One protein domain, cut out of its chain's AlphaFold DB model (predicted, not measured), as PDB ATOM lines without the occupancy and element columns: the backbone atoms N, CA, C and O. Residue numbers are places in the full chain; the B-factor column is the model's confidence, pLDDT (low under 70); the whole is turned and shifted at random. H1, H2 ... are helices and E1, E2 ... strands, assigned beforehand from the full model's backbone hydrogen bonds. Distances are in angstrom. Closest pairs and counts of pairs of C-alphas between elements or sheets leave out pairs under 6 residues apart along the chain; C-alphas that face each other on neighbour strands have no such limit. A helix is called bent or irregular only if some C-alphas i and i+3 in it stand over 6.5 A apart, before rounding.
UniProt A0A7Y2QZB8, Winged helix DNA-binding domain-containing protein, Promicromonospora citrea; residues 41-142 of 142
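AT A GLANCE: This is residues 41 to 142 of the 142 residues of the protein "Winged helix DNA-binding domain-containing protein" of Promicromonospora citrea (UniProt A0A7Y2QZB8). Three short helices, H1, H2 and H3, cross one another in a cluster at one end of an elongated shape and pack on a small two-strand hairpin, E1 and E2, that sits in the middle. Beyond it the long bent helix H4 leads away, its first arm H4a packing on E1 and its second arm H4b turning off to make the far end; H5 then turns back as a loose arm of which residues 134 to 141 stick out, with residue 142. The printed part has 102 residues, with five named helices and two named strands in the order H1 H2 H3 E1 E2 H4 H5, the strands antiparallel; the class is mostly helix. The whole is only just loose, close to compact, with a radius of gyration of the C-alphas of 15.7 A and spans of 48 by 28 by 22 A.

HOW THE PARTS SIT: H1, residues 42 to 49, and H2, residues 57 to 65, touch about perpendicular at 90 degrees, the closest C-alphas being those of Pro 42 and Ile 64, 5.9 A apart. H3, residues 74 to 82, touches H1 at 82 degrees, with the C-alphas of Pro 42 and Val 77 closest at 5.6 A. H3 also touches H2, at 73 degrees, with Leu 61 and Leu 74 closest at 6.0 A between C-alphas; the packing of these helices is mostly crossed, with no touching pair at a shallow tilt. E1, residues 87 to 90, and E2, residues 96 to 99, form an antiparallel hairpin, with N 87 and O 99 at 2.9 A and N 89 and O 97 at 3.1 A, within hydrogen-bond range. Residues 52 to 53 pair antiparallel with residues 97 to 98 of E2. By its hydrogen bonds H4, residues 101 to 125, was assigned as one helix, but it is bent, with C-alphas 110 and 113 7.6 A apart. Its arms H4a, residues 101 to 110, and H4b, residues 113 to 125, stand about perpendicular at 80 degrees. H4b is itself irregular, with C-alphas 118 and 121 7.2 A apart. The closest C-alphas of E1 and H4a are those of Val 87 and Pro 101, 6.1 A apart. H5, residues 130 to 141, is apart from H4b. In H1, H2, H3 and H5 every O i to N i+4 pair is within hydrogen-bond range; in H4a 5 of 6 are, in H4b 7 of 9.

IN THESE COORDINATES: H1 begins at C-alpha 42 (144.870, 129.360, 136.238) and is 10.7 A long. H2 is 12.4 A, H3 12.3 A, E1 10.3 A and E2 9.6 A long. H4a measures 14.6 A and H4b 19.3 A, ending at C-alpha 125 (152.436, 158.736, 110.572). H5 is 16.8 A long and ends at C-alpha 141 (133.915, 152.305, 127.512).

THE WHOLE: The C-alphas of Pro 70 and Arg 125 are the two farthest apart, 48.8 A. The printed part has no cut, and no link is long. The mean pLDDT of the printed part is 94.7, and no printed residue is under 70.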
ATOM      1  N   GLY A  41     144.808 127.289 140.761       94.94
ATOM      2  CA  GLY A  41     144.105 127.411 139.489       94.94
ATOM      3  C   GLY A  41     144.825 128.339 138.499       94.94
ATOM      4  O   GLY A  41     145.802 129.004 138.851       94.94
ATOM      5  N   PRO A  42     144.323 128.452 137.253       97.88
ATOM      6  CA  PRO A  42     144.870 129.360 136.238       97.88
ATOM      7  C   PRO A  42     145.094 130.803 136.721       97.88
ATOM      8  O   PRO A  42     146.126 131.404 136.420       97.88
ATOM      9  N   VAL A  43     144.149 131.352 137.491       98.25
ATOM     10  CA  VAL A  43     144.217 132.730 138.009       98.25
ATOM     11  C   VAL A  43     145.344 132.892 139.027       98.25
ATOM     12  O   VAL A  43     146.108 133.857 138.950       98.25
ATOM     13  N   ASP A  44     145.497 131.933 139.939       96.81
ATOM     14  CA  ASP A  44     146.543 131.948 140.965       96.81
ATOM     15  C   ASP A  44     147.936 131.860 140.343       96.81
ATOM     16  O   ASP A  44     148.831 132.624 140.709       96.81
ATOM     17  N   VAL A  45     148.093 131.011 139.321       96.44
ATOM     18  CA  VAL A  45     149.332 130.897 138.546       96.44
ATOM     19  C   VAL A  45     149.723 132.236 137.937       96.44
ATOM     20  O   VAL A  45     150.876 132.655 138.068       96.44
ATOM     21  N   VAL A  46     148.792 132.914 137.258       97.81
ATOM     22  CA  VAL A  46     149.081 134.204 136.619       97.81
ATOM     23  C   VAL A  46     149.368 135.274 137.666       97.81
ATOM     24  O   VAL A  46     150.337 136.011 137.502       97.81
ATOM     25  N   ARG A  47     148.609 135.317 138.768       96.75
ATOM     26  CA  ARG A  47     148.852 136.235 139.890       96.75
ATOM     27  C   ARG A  47     150.249 136.042 140.483       96.75
ATOM     28  O   ARG A  47     150.978 137.013 140.659       96.75
ATOM     29  N   ARG A  48     150.663 134.798 140.746       95.62
ATOM     30  CA  ARG A  48     152.008 134.474 141.255       95.62
ATOM     31  C   ARG A  48     153.102 134.880 140.270       95.62
ATOM     32  O   ARG A  48     154.140 135.395 140.673       95.62
ATOM     33  N   MET A  49     152.881 134.629 138.981       96.31
ATOM     34  CA  MET A  49     153.831 134.978 137.923       96.31
ATOM     35  C   MET A  49     153.839 136.476 137.593       96.31
ATOM     36  O   MET A  49     154.761 136.921 136.906       96.31
ATOM     37  N   VAL A  50     152.849 137.239 138.074       96.62
ATOM     38  CA  VAL A  50     152.532 138.644 137.758       96.62
ATOM     39  C   VAL A  50     152.144 138.858 136.291       96.62
ATOM     40  O   VAL A  50     151.135 139.495 135.992       96.62
ATOM     41  N   ALA A  51     152.939 138.332 135.360       96.81
ATOM     42  CA  ALA A  51     152.712 138.410 133.929       96.81
ATOM     43  C   ALA A  51     153.357 137.223 133.195       96.81
ATOM     44  O   ALA A  51     154.513 136.867 133.441       96.81
ATOM     45  N   LEU A  52     152.644 136.652 132.223       97.69
ATOM     46  CA  LEU A  52     153.174 135.656 131.285       97.69
ATOM     47  C   LEU A  52     153.098 136.195 129.858       97.69
ATOM     48  O   LEU A  52     152.123 136.838 129.489       97.69
ATOM     49  N   GLN A  53     154.127 135.958 129.043       97.25
ATOM     50  CA  GLN A  53     154.168 136.462 127.666       97.25
ATOM     51  C   GLN A  53     152.969 135.911 126.874       97.25
ATOM     52  O   GLN A  53     152.806 134.700 126.790       97.25
ATOM     53  N   GLY A  54     152.133 136.799 126.329       96.94
ATOM     54  CA  GLY A  54     150.827 136.474 125.743       96.94
ATOM     55  C   GLY A  54     150.667 136.857 124.271       96.94
ATOM     56  O   GLY A  54     149.529 136.995 123.814       96.94
ATOM     57  N   GLN A  55     151.776 137.070 123.546       97.06
ATOM     58  CA  GLN A  55     151.738 137.390 122.110       97.06
ATOM     59  C   GLN A  55     151.236 136.183 121.315       97.06
ATOM     60  O   GLN A  55     150.343 136.323 120.484       97.06
ATOM     61  N   ASP A  56     151.775 135.001 121.619       97.94
ATOM     62  CA  ASP A  56     151.274 133.721 121.127       97.94
ATOM     63  C   ASP A  56     150.246 133.168 122.124       97.94
ATOM     64  O   ASP A  56     150.583 132.730 123.230       97.94
ATOM     65  N   LEU A  57     148.966 133.245 121.749       96.69
ATOM     66  CA  LEU A  57     147.866 132.803 122.603       96.69
ATOM     67  C   LEU A  57     147.944 131.293 122.918       96.69
ATOM     68  O   LEU A  57     147.877 130.939 124.096       96.69
ATOM     69  N   PRO A  58     148.136 130.378 121.944       98.25
ATOM     70  CA  PRO A  58     148.308 128.957 122.251       98.25
ATOM     71  C   PRO A  58     149.429 128.664 123.260       98.25
ATOM     72  O   PRO A  58     149.276 127.795 124.122       98.25
ATOM     73  N   ALA A  59     150.555 129.372 123.169       98.31
ATOM     74  CA  ALA A  59     151.696 129.201 124.055       98.31
ATOM     75  C   ALA A  59     151.389 129.666 125.478       98.31
ATOM     76  O   ALA A  59     151.700 128.932 126.419       98.31
ATOM     77  N   VAL A  60     150.753 130.830 125.657       98.50
ATOM     78  CA  VAL A  60     150.437 131.327 127.005       98.50
ATOM     79  C   VAL A  60     149.385 130.466 127.701       98.50
ATOM     80  O   VAL A  60     149.538 130.179 128.885       98.50
ATOM     81  N   LEU A  61     148.389 129.955 126.965       98.62
ATOM     82  CA  LEU A  61     147.394 129.031 127.520       98.62
ATOM     83  C   LEU A  61     148.058 127.753 128.057       98.62
ATOM     84  O   LEU A  61     147.811 127.356 129.195       98.62
ATOM     85  N   ARG A  62     148.970 127.145 127.280       98.38
ATOM     86  CA  ARG A  62     149.751 125.978 127.732       98.38
ATOM     87  C   ARG A  62     150.666 126.311 128.906       98.38
ATOM     88  O   ARG A  62     150.796 125.504 129.820       98.38
ATOM     89  N   ALA A  63     151.303 127.482 128.883       97.81
ATOM     90  CA  ALA A  63     152.197 127.926 129.945       97.81
ATOM     91  C   ALA A  63     151.468 128.116 131.283       97.81
ATOM     92  O   ALA A  63     152.068 127.850 132.324       97.81
ATOM     93  N   ILE A  64     150.209 128.559 131.256       98.00
ATOM     94  CA  ILE A  64     149.358 128.640 132.444       98.00
ATOM     95  C   ILE A  64     148.966 127.227 132.879       98.00
ATOM     96  O   ILE A  64     149.298 126.838 133.992       98.00
ATOM     97  N   ALA A  65     148.379 126.423 131.984       96.75
ATOM     98  CA  ALA A  65     147.887 125.082 132.315       96.75
ATOM     99  C   ALA A  65     148.967 124.162 132.919       96.75
ATOM    100  O   ALA A  65     148.709 123.498 133.915       96.75
ATOM    101  N   VAL A  66     150.194 124.163 132.379       94.69
ATOM    102  CA  VAL A  66     151.302 123.326 132.893       94.69
ATOM    103  C   VAL A  66     151.791 123.738 134.288       94.69
ATOM    104  O   VAL A  66     152.459 122.956 134.956       94.69
ATOM    105  N   ARG A  67     151.496 124.970 134.715       94.44
ATOM    106  CA  ARG A  67     151.852 125.509 136.037       94.44
ATOM    107  C   ARG A  67     150.693 125.458 137.030       94.44
ATOM    108  O   ARG A  67     150.916 125.753 138.204       94.44
ATOM    109  N   SER A  68     149.486 125.159 136.554       93.75
ATOM    110  CA  SER A  68     148.284 124.998 137.368       93.75
ATOM    111  C   SER A  68     148.222 123.599 137.977       93.75
ATOM    112  O   SER A  68     149.018 122.714 137.649       93.75
ATOM    113  N   ARG A  69     147.243 123.388 138.859       90.81
ATOM    114  CA  ARG A  69     146.955 122.088 139.464       90.81
ATOM    115  C   ARG A  69     146.840 120.969 138.413       90.81
ATOM    116  O   ARG A  69     146.320 121.212 137.313       90.81
ATOM    117  N   PRO A  70     147.272 119.737 138.739       89.81
ATOM    118  CA  PRO A  70     147.151 118.592 137.841       89.81
ATOM    119  C   PRO A  70     145.727 118.426 137.300       89.81
ATOM    120  O   PRO A  70     144.755 118.552 138.039       89.81
ATOM    121  N   GLY A  71     145.608 118.145 136.001       91.75
ATOM    122  CA  GLY A  71     144.312 118.000 135.330       91.75
ATOM    123  C   GLY A  71     143.710 119.304 134.793       91.75
ATOM    124  O   GLY A  71     142.703 119.233 134.099       91.75
ATOM    125  N   THR A  72     144.329 120.467 135.040       95.75
ATOM    126  CA  THR A  72     143.907 121.735 134.416       95.75
ATOM    127  C   THR A  72     144.026 121.647 132.895       95.75
ATOM    128  O   THR A  72     145.096 121.364 132.350       95.75
ATOM    129  N   THR A  73     142.926 121.920 132.206       97.69
ATOM    130  CA  THR A  73     142.824 121.912 130.747       97.69
ATOM    131  C   THR A  73     143.047 123.306 130.159       97.69
ATOM    132  O   THR A  73     143.060 124.315 130.861       97.69
ATOM    133  N   LEU A  74     143.208 123.390 128.834       98.44
ATOM    134  CA  LEU A  74     143.235 124.689 128.151       98.44
ATOM    135  C   LEU A  74     141.880 125.403 128.220       98.44
ATOM    136  O   LEU A  74     141.857 126.631 128.173       98.44
ATOM    137  N   ASP A  75     140.782 124.657 128.339       98.62
ATOM    138  CA  ASP A  75     139.438 125.226 128.433       98.62
ATOM    139  C   ASP A  75     139.201 125.863 129.801       98.62
ATOM    140  O   ASP A  75     138.625 126.942 129.860       98.62
ATOM    141  N   ASP A  76     139.771 125.308 130.874       98.44
ATOM    142  CA  ASP A  76     139.770 125.961 132.192       98.44
ATOM    143  C   ASP A  76     140.503 127.311 132.154       98.44
ATOM    144  O   ASP A  76     140.075 128.291 132.765       98.44
ATOM    145  N   VAL A  77     141.615 127.391 131.414       98.69
ATOM    146  CA  VAL A  77     142.353 128.653 131.244       98.69
ATOM    147  C   VAL A  77     141.547 129.643 130.401       98.69
ATOM    148  O   VAL A  77     141.517 130.827 130.729       98.69
ATOM    149  N   ARG A  78     140.894 129.181 129.327       98.75
ATOM    150  CA  ARG A  78     140.007 130.020 128.503       98.75
ATOM    151  C   ARG A  78     138.832 130.549 129.314       98.75
ATOM    152  O   ARG A  78     138.599 131.746 129.266       98.75
ATOM    153  N   ALA A  79     138.201 129.711 130.132       98.69
ATOM    154  CA  ALA A  79     137.108 130.119 131.007       98.69
ATOM    155  C   ALA A  79     137.519 131.264 131.947       98.69
ATOM    156  O   ALA A  79     136.743 132.192 132.149       98.69
ATOM    157  N   ALA A  80     138.756 131.263 132.456       98.62
ATOM    158  CA  ALA A  80     139.272 132.369 133.266       98.62
ATOM    159  C   ALA A  80     139.487 133.671 132.459       98.62
ATOM    160  O   ALA A  80     139.336 134.764 133.003       98.62
ATOM    161  N   PHE A  81     139.827 133.579 131.166       98.62
ATOM    162  CA  PHE A  81     139.840 134.745 130.268       98.62
ATOM    163  C   PHE A  81     138.423 135.228 129.943       98.62
ATOM    164  O   PHE A  81     138.170 136.429 129.990       98.62
ATOM    165  N   ASP A  82     137.505 134.306 129.656       98.56
ATOM    166  CA  ASP A  82     136.110 134.610 129.321       98.56
ATOM    167  C   ASP A  82     135.373 135.241 130.514       98.56
ATOM    168  O   ASP A  82     134.559 136.145 130.339       98.56
ATOM    169  N   ALA A  83     135.712 134.829 131.740       98.44
ATOM    170  CA  ALA A  83     135.224 135.426 132.982       98.44
ATOM    171  C   ALA A  83     135.874 136.786 133.317       98.44
ATOM    172  O   ALA A  83     135.479 137.435 134.285       98.44
ATOM    173  N   GLY A  84     136.888 137.221 132.560       98.19
ATOM    174  CA  GLY A  84     137.625 138.463 132.810       98.19
ATOM    175  C   GLY A  84     138.561 138.420 134.026       98.19
ATOM    176  O   GLY A  84     139.133 139.445 134.402       98.19
ATOM    177  N   GLU A  85     138.755 137.252 134.643       98.69
ATOM    178  CA  GLU A  85     139.704 137.060 135.747       98.69
ATOM    179  C   GLU A  85     141.156 137.113 135.259       98.69
ATOM    180  O   GLU A  85     142.062 137.528 135.991       98.69
ATOM    181  N   LEU A  86     141.363 136.722 134.000       98.69
ATOM    182  CA  LEU A  86     142.586 136.908 133.239       98.69
ATOM    183  C   LEU A  86     142.326 137.831 132.052       98.69
ATOM    184  O   LEU A  86     141.311 137.735 131.370       98.69
ATOM    185  N   VAL A  87     143.284 138.701 131.760       98.12
ATOM    186  CA  VAL A  87     143.235 139.617 130.614       98.12
ATOM    187  C   VAL A  87     144.562 139.604 129.872       98.12
ATOM    188  O   VAL A  87     145.586 139.175 130.412       98.12
ATOM    189  N   ARG A  88     144.563 140.070 128.617       97.38
ATOM    190  CA  ARG A  88     145.798 140.348 127.876       97.38
ATOM    191  C   ARG A  88     145.925 141.835 127.602       97.38
ATOM    192  O   ARG A  88     145.007 142.438 127.061       97.38
ATOM    193  N   GLY A  89     147.082 142.399 127.930       95.19
ATOM    194  CA  GLY A  89     147.374 143.810 127.692       95.19
ATOM    195  C   GLY A  89     148.832 144.051 127.328       95.19
ATOM    196  O   GLY A  89     149.710 143.234 127.620       95.19
ATOM    197  N   TRP A  90     149.087 145.176 126.659       93.62
ATOM    198  CA  TRP A  90     150.441 145.622 126.344       93.62
ATOM    199  C   TRP A  90     151.069 146.269 127.573       93.62
ATOM    200  O   TRP A  90     150.556 147.259 128.091       93.62
ATOM    201  N   THR A  91     152.187 145.714 128.039       91.00
ATOM    202  CA  THR A  91     152.888 146.223 129.226       91.00
ATOM    203  C   THR A  91     154.373 146.436 128.927       91.00
ATOM    204  O   THR A  91     154.765 147.305 128.146       91.00
ATOM    205  N   GLN A  92     155.231 145.630 129.541       88.50
ATOM    206  CA  GLN A  92     156.674 145.709 129.458       88.50
ATOM    207  C   GLN A  92     157.134 145.519 128.009       88.50
ATOM    208  O   GLN A  92     156.725 144.581 127.331       88.50
ATOM    209  N   ARG A  93     158.053 146.377 127.547       87.19
ATOM    210  CA  ARG A  93     158.693 146.275 126.219       87.19
ATOM    211  C   ARG A  93     157.721 146.322 125.024       87.19
ATOM    212  O   ARG A  93     158.125 145.960 123.926       87.19
ATOM    213  N   GLY A  94     156.478 146.773 125.220       85.69
ATOM    214  CA  GLY A  94     155.499 146.920 124.139       85.69
ATOM    215  C   GLY A  94     154.955 145.601 123.579       85.69
ATOM    216  O   GLY A  94     154.450 145.592 122.461       85.69
ATOM    217  N   THR A  95     155.044 144.491 124.319       92.12
ATOM    218  CA  THR A  95     154.453 143.201 123.926       92.12
ATOM    219  C   THR A  95     153.245 142.845 124.791       92.12
ATOM    220  O   THR A  95     153.055 143.402 125.875       92.12
ATOM    221  N   LEU A  96     152.413 141.913 124.310       95.50
ATOM    222  CA  LEU A  96     151.249 141.419 125.048       95.50
ATOM    223  C   LEU A  96     151.653 140.490 126.197       95.50
ATOM    224  O   LEU A  96     152.503 139.613 126.033       95.50
ATOM    225  N   PHE A  97     150.990 140.623 127.341       97.88
ATOM    226  CA  PHE A  97     151.116 139.711 128.478       97.88
ATOM    227  C   PHE A  97     149.743 139.301 128.995       97.88
ATOM    228  O   PHE A  97     148.831 140.120 129.009       97.88
ATOM    229  N   ALA A  98     149.623 138.047 129.427       98.44
ATOM    230  CA  ALA A  98     148.527 137.568 130.253       98.44
ATOM    231  C   ALA A  98     148.775 137.964 131.711       98.44
ATOM    232  O   ALA A  98     149.854 137.691 132.247       98.44
ATOM    233  N   THR A  99     147.790 138.601 132.330       98.44
ATOM    234  CA  THR A  99     147.852 139.151 133.691       98.44
ATOM    235  C   THR A  99     146.491 139.002 134.370       98.44
ATOM    236  O   THR A  99     145.480 138.780 133.703       98.44
ATOM    237  N   THR A 100     146.433 139.212 135.686       98.56
ATOM    238  CA  THR A 100     145.160 139.597 136.316       98.56
ATOM    239  C   THR A 100     144.827 141.056 135.950       98.56
ATOM    240  O   THR A 100     145.746 141.822 135.625       98.56
ATOM    241  N   PRO A 101     143.558 141.499 136.016       98.38
ATOM    242  CA  PRO A 101     143.207 142.906 135.804       98.38
ATOM    243  C   PRO A 101     143.951 143.865 136.744       98.38
ATOM    244  O   PRO A 101     144.413 144.928 136.328       98.38
ATOM    245  N   ARG A 102     144.126 143.468 138.012       97.94
ATOM    246  CA  ARG A 102     144.852 144.256 139.019       97.94
ATOM    247  C   ARG A 102     146.322 144.431 138.644       97.94
ATOM    248  O   ARG A 102     146.837 145.546 138.710       97.94
ATOM    249  N   ASP A 103     146.984 143.346 138.252       97.94
ATOM    250  CA  ASP A 103     148.402 143.390 137.885       97.94
ATOM    251  C   ASP A 103     148.609 144.150 136.572       97.94
ATOM    252  O   ASP A 103     149.583 144.890 136.446       97.94
ATOM    253  N   LEU A 104     147.662 144.061 135.626       97.38
ATOM    254  CA  LEU A 104     147.686 144.880 134.413       97.38
ATOM    255  C   LEU A 104     147.695 146.369 134.752       97.38
ATOM    256  O   LEU A 104     148.548 147.102 134.256       97.38
ATOM    257  N   ALA A 105     146.777 146.811 135.616       96.69
ATOM    258  CA  ALA A 105     146.683 148.209 136.022       96.69
ATOM    259  C   ALA A 105     147.977 148.694 136.699       96.69
ATOM    260  O   ALA A 105     148.469 149.780 136.393       96.69
ATOM    261  N   ALA A 106     148.567 147.865 137.567       96.44
ATOM    262  CA  ALA A 106     149.834 148.173 138.227       96.44
ATOM    263  C   ALA A 106     151.022 148.223 137.249       96.44
ATOM    264  O   ALA A 106     151.896 149.075 137.373       96.44
ATOM    265  N   LEU A 107     151.070 147.332 136.257       96.19
ATOM    266  CA  LEU A 107     152.126 147.342 135.246       96.19
ATOM    267  C   LEU A 107     151.992 148.547 134.314       96.19
ATOM    268  O   LEU A 107     152.978 149.237 134.064       96.19
ATOM    269  N   VAL A 108     150.781 148.833 133.833       94.75
ATOM    270  CA  VAL A 108     150.517 149.962 132.931       94.75
ATOM    271  C   VAL A 108     150.774 151.300 133.621       94.75
ATOM    272  O   VAL A 108     151.308 152.194 132.968       94.75
ATOM    273  N   SER A 109     150.506 151.446 134.922       95.25
ATOM    274  CA  SER A 109     150.845 152.686 135.641       95.25
ATOM    275  C   SER A 109     152.354 152.964 135.674       95.25
ATOM    276  O   SER A 109     152.763 154.122 135.699       95.25
ATOM    277  N   LEU A 110     153.187 151.919 135.605       93.44
ATOM    278  CA  LEU A 110     154.648 152.023 135.590       93.44
ATOM    279  C   LEU A 110     155.238 152.095 134.174       93.44
ATOM    280  O   LEU A 110     156.285 152.707 133.970       93.44
ATOM    281  N   THR A 111     154.617 151.437 133.189       92.00
ATOM    282  CA  THR A 111     155.178 151.309 131.831       92.00
ATOM    283  C   THR A 111     154.484 152.170 130.781       92.00
ATOM    284  O   THR A 111     155.062 152.404 129.717       92.00
ATOM    285  N   GLY A 112     153.262 152.629 131.053       90.00
ATOM    286  CA  GLY A 112     152.357 153.242 130.082       90.00
ATOM    287  C   GLY A 112     152.928 154.496 129.432       90.00
ATOM    288  O   GLY A 112     153.015 154.553 128.210       90.00
ATOM    289  N   GLU A 113     153.401 155.463 130.223       90.69
ATOM    290  CA  GLU A 113     153.939 156.731 129.703       90.69
ATOM    291  C   GLU A 113     155.069 156.499 128.685       90.69
ATOM    292  O   GLU A 113     155.045 157.018 127.563       90.69
ATOM    293  N   ARG A 114     156.029 155.633 129.035       90.38
ATOM    294  CA  ARG A 114     157.149 155.287 128.155       90.38
ATOM    295  C   ARG A 114     156.663 154.649 126.854       90.38
ATOM    296  O   ARG A 114     157.152 155.027 125.788       90.38
ATOM    297  N   VAL A 115     155.740 153.689 126.933       88.56
ATOM    298  CA  VAL A 115     155.193 152.994 125.755       88.56
ATOM    299  C   VAL A 115     154.458 153.982 124.844       88.56
ATOM    300  O   VAL A 115     154.719 154.017 123.640       88.56
ATOM    301  N   GLN A 116     153.628 154.861 125.409       88.19
ATOM    302  CA  GLN A 116     152.885 155.860 124.638       88.19
ATOM    303  C   GLN A 116     153.806 156.872 123.952       88.19
ATOM    304  O   GLN A 116     153.602 157.212 122.778       88.19
ATOM    305  N   ARG A 117     154.864 157.314 124.641       89.19
ATOM    306  CA  ARG A 117     155.884 158.197 124.061       89.19
ATOM    307  C   ARG A 117     156.599 157.533 122.884       89.19
ATOM    308  O   ARG A 117     156.810 158.184 121.864       89.19
ATOM    309  N   GLN A 118     156.948 156.252 123.002       89.12
ATOM    310  CA  GLN A 118     157.590 155.494 121.920       89.12
ATOM    311  C   GLN A 118     156.670 155.328 120.701       89.12
ATOM    312  O   GLN A 118     157.137 155.426 119.569       89.12
ATOM    313  N   GLY A 119     155.366 155.144 120.919       87.88
ATOM    314  CA  GLY A 119     154.382 154.988 119.846       87.88
ATOM    315  C   GLY A 119     153.978 156.287 119.138       87.88
ATOM    316  O   GLY A 119     153.388 156.222 118.063       87.88
ATOM    317  N   ARG A 120     154.277 157.474 119.691       88.50
ATOM    318  CA  ARG A 120     153.752 158.760 119.180       88.50
ATOM    319  C   ARG A 120     154.103 159.034 117.716       88.50
ATOM    320  O   ARG A 120     153.241 159.468 116.961       88.50
ATOM    321  N   GLN A 121     155.346 158.781 117.305       88.56
ATOM    322  CA  GLN A 121     155.769 159.052 115.927       88.56
ATOM    323  C   GLN A 121     155.090 158.114 114.925       88.56
ATOM    324  O   GLN A 121     154.710 158.556 113.845       88.56
ATOM    325  N   VAL A 122     154.934 156.837 115.283       91.38
ATOM    326  CA  VAL A 122     154.232 155.856 114.446       91.38
ATOM    327  C   VAL A 122     152.761 156.242 114.344       91.38
ATOM    328  O   VAL A 122     152.273 156.426 113.241       91.38
ATOM    329  N   ARG A 123     152.095 156.501 115.476       92.00
ATOM    330  CA  ARG A 123     150.695 156.950 115.505       92.00
ATOM    331  C   ARG A 123     150.445 158.162 114.603       92.00
ATOM    332  O   ARG A 123     149.551 158.115 113.772       92.00
ATOM    333  N   ALA A 124     151.289 159.191 114.690       88.56
ATOM    334  CA  ALA A 124     151.163 160.377 113.843       88.56
ATOM    335  C   ALA A 124     151.330 160.072 112.342       88.56
ATOM    336  O   ALA A 124     150.623 160.649 111.523       88.56
ATOM    337  N   ARG A 125     152.247 159.165 111.971       92.75
ATOM    338  CA  ARG A 125     152.436 158.736 110.572       92.75
ATOM    339  C   ARG A 125     151.235 157.960 110.035       92.75
ATOM    340  O   ARG A 125     150.900 158.125 108.870       92.75
ATOM    341  N   GLU A 126     150.587 157.174 110.888       95.06
ATOM    342  CA  GLU A 126     149.389 156.395 110.551       95.06
ATOM    343  C   GLU A 126     148.086 157.217 110.641       95.06
ATOM    344  O   GLU A 126     146.998 156.669 110.492       95.06
ATOM    345  N   GLY A 127     148.160 158.526 110.921       93.75
ATOM    346  CA  GLY A 127     146.973 159.374 111.093       93.75
ATOM    347  C   GLY A 127     146.176 159.092 112.375       93.75
ATOM    348  O   GLY A 127     145.023 159.502 112.487       93.75
ATOM    349  N   LEU A 128     146.779 158.404 113.347       93.75
ATOM    350  CA  LEU A 128     146.201 158.112 114.659       93.75
ATOM    351  C   LEU A 128     146.504 159.257 115.634       93.75
ATOM    352  O   LEU A 128     147.340 159.122 116.530       93.75
ATOM    353  N   ASP A 129     145.879 160.411 115.408       88.88
ATOM    354  CA  ASP A 129     146.027 161.578 116.279       88.88
ATOM    355  C   ASP A 129     145.338 161.400 117.644       88.88
ATOM    356  O   ASP A 129     144.561 160.468 117.862       88.88
ATOM    357  N   ASP A 130     145.655 162.293 118.587       88.75
ATOM    358  CA  ASP A 130     145.142 162.210 119.958       88.75
ATOM    359  C   ASP A 130     143.598 162.271 119.981       88.75
ATOM    360  O   ASP A 130     142.965 161.521 120.715       88.75
ATOM    361  N   ALA A 131     142.975 163.045 119.081       91.88
ATOM    362  CA  ALA A 131     141.517 163.131 118.972       91.88
ATOM    363  C   ALA A 131     140.869 161.811 118.518       91.88
ATOM    364  O   ALA A 131     139.771 161.468 118.961       91.88
ATOM    365  N   LEU A 132     141.513 161.058 117.620       93.44
ATOM    366  CA  LEU A 132     141.052 159.728 117.239       93.44
ATOM    367  C   LEU A 132     141.215 158.729 118.386       93.44
ATOM    368  O   LEU A 132     140.316 157.912 118.591       93.44
ATOM    369  N   ILE A 133     142.322 158.799 119.131       91.50
ATOM    370  CA  ILE A 133     142.547 157.945 120.303       91.50
ATOM    371  C   ILE A 133     141.487 158.211 121.381       91.50
ATOM    372  O   ILE A 133     140.896 157.253 121.874       91.50
ATOM    373  N   ASP A 134     141.175 159.475 121.670       92.88
ATOM    374  CA  ASP A 134     140.145 159.855 122.646       92.88
ATOM    375  C   ASP A 134     138.757 159.332 122.239       92.88
ATOM    376  O   ASP A 134     138.014 158.795 123.064       92.88
ATOM    377  N   ARG A 135     138.406 159.416 120.946       95.12
ATOM    378  CA  ARG A 135     137.157 158.827 120.427       95.12
ATOM    379  C   ARG A 135     137.137 157.306 120.551       95.12
ATOM    380  O   ARG A 135     136.106 156.745 120.911       95.12
ATOM    381  N   ALA A 136     138.247 156.638 120.240       94.06
ATOM    382  CA  ALA A 136     138.346 155.186 120.361       94.06
ATOM    383  C   ALA A 136     138.216 154.728 121.823       94.06
ATOM    384  O   ALA A 136     137.580 153.709 122.086       94.06
ATOM    385  N   GLU A 137     138.767 155.490 122.774       93.50
ATOM    386  CA  GLU A 137     138.585 155.233 124.202       93.50
ATOM    387  C   GLU A 137     137.121 155.382 124.627       93.50
ATOM    388  O   GLU A 137     136.621 154.516 125.344       93.50
ATOM    389  N   ALA A 138     136.430 156.435 124.179       95.62
ATOM    390  CA  ALA A 138     135.015 156.633 124.489       95.62
ATOM    391  C   ALA A 138     134.167 155.436 124.028       95.62
ATOM    392  O   ALA A 138     133.448 154.861 124.837       95.62
ATOM    393  N   VAL A 139     134.349 154.991 122.778       96.56
ATOM    394  CA  VAL A 139     133.649 153.817 122.223       96.56
ATOM    395  C   VAL A 139     133.972 152.534 122.994       96.56
ATOM    396  O   VAL A 139     133.103 151.697 123.182       96.56
ATOM    397  N   ALA A 140     135.211 152.356 123.461       90.81
ATOM    398  CA  ALA A 140     135.602 151.158 124.207       90.81
ATOM    399  C   ALA A 140     135.034 151.097 125.641       90.81
ATOM    400  O   ALA A 140     135.143 150.054 126.286       90.81
ATOM    401  N   ARG A 141     134.502 152.209 126.165       91.75
ATOM    402  CA  ARG A 141     133.915 152.305 127.512       91.75
ATOM    403  C   ARG A 141     132.388 152.173 127.527       91.75
ATOM    404  O   ARG A 141     131.842 152.032 128.621       91.75
ATOM    405  N   GLU A 142     131.741 152.275 126.368       84.69
ATOM    406  CA  GLU A 142     130.297 152.059 126.171       84.69
ATOM    407  C   GLU A 142     129.935 150.568 126.241       84.69
ATOM    408  O   GLU A 142     128.886 150.265 126.856       84.69
TER     409      GLU A 142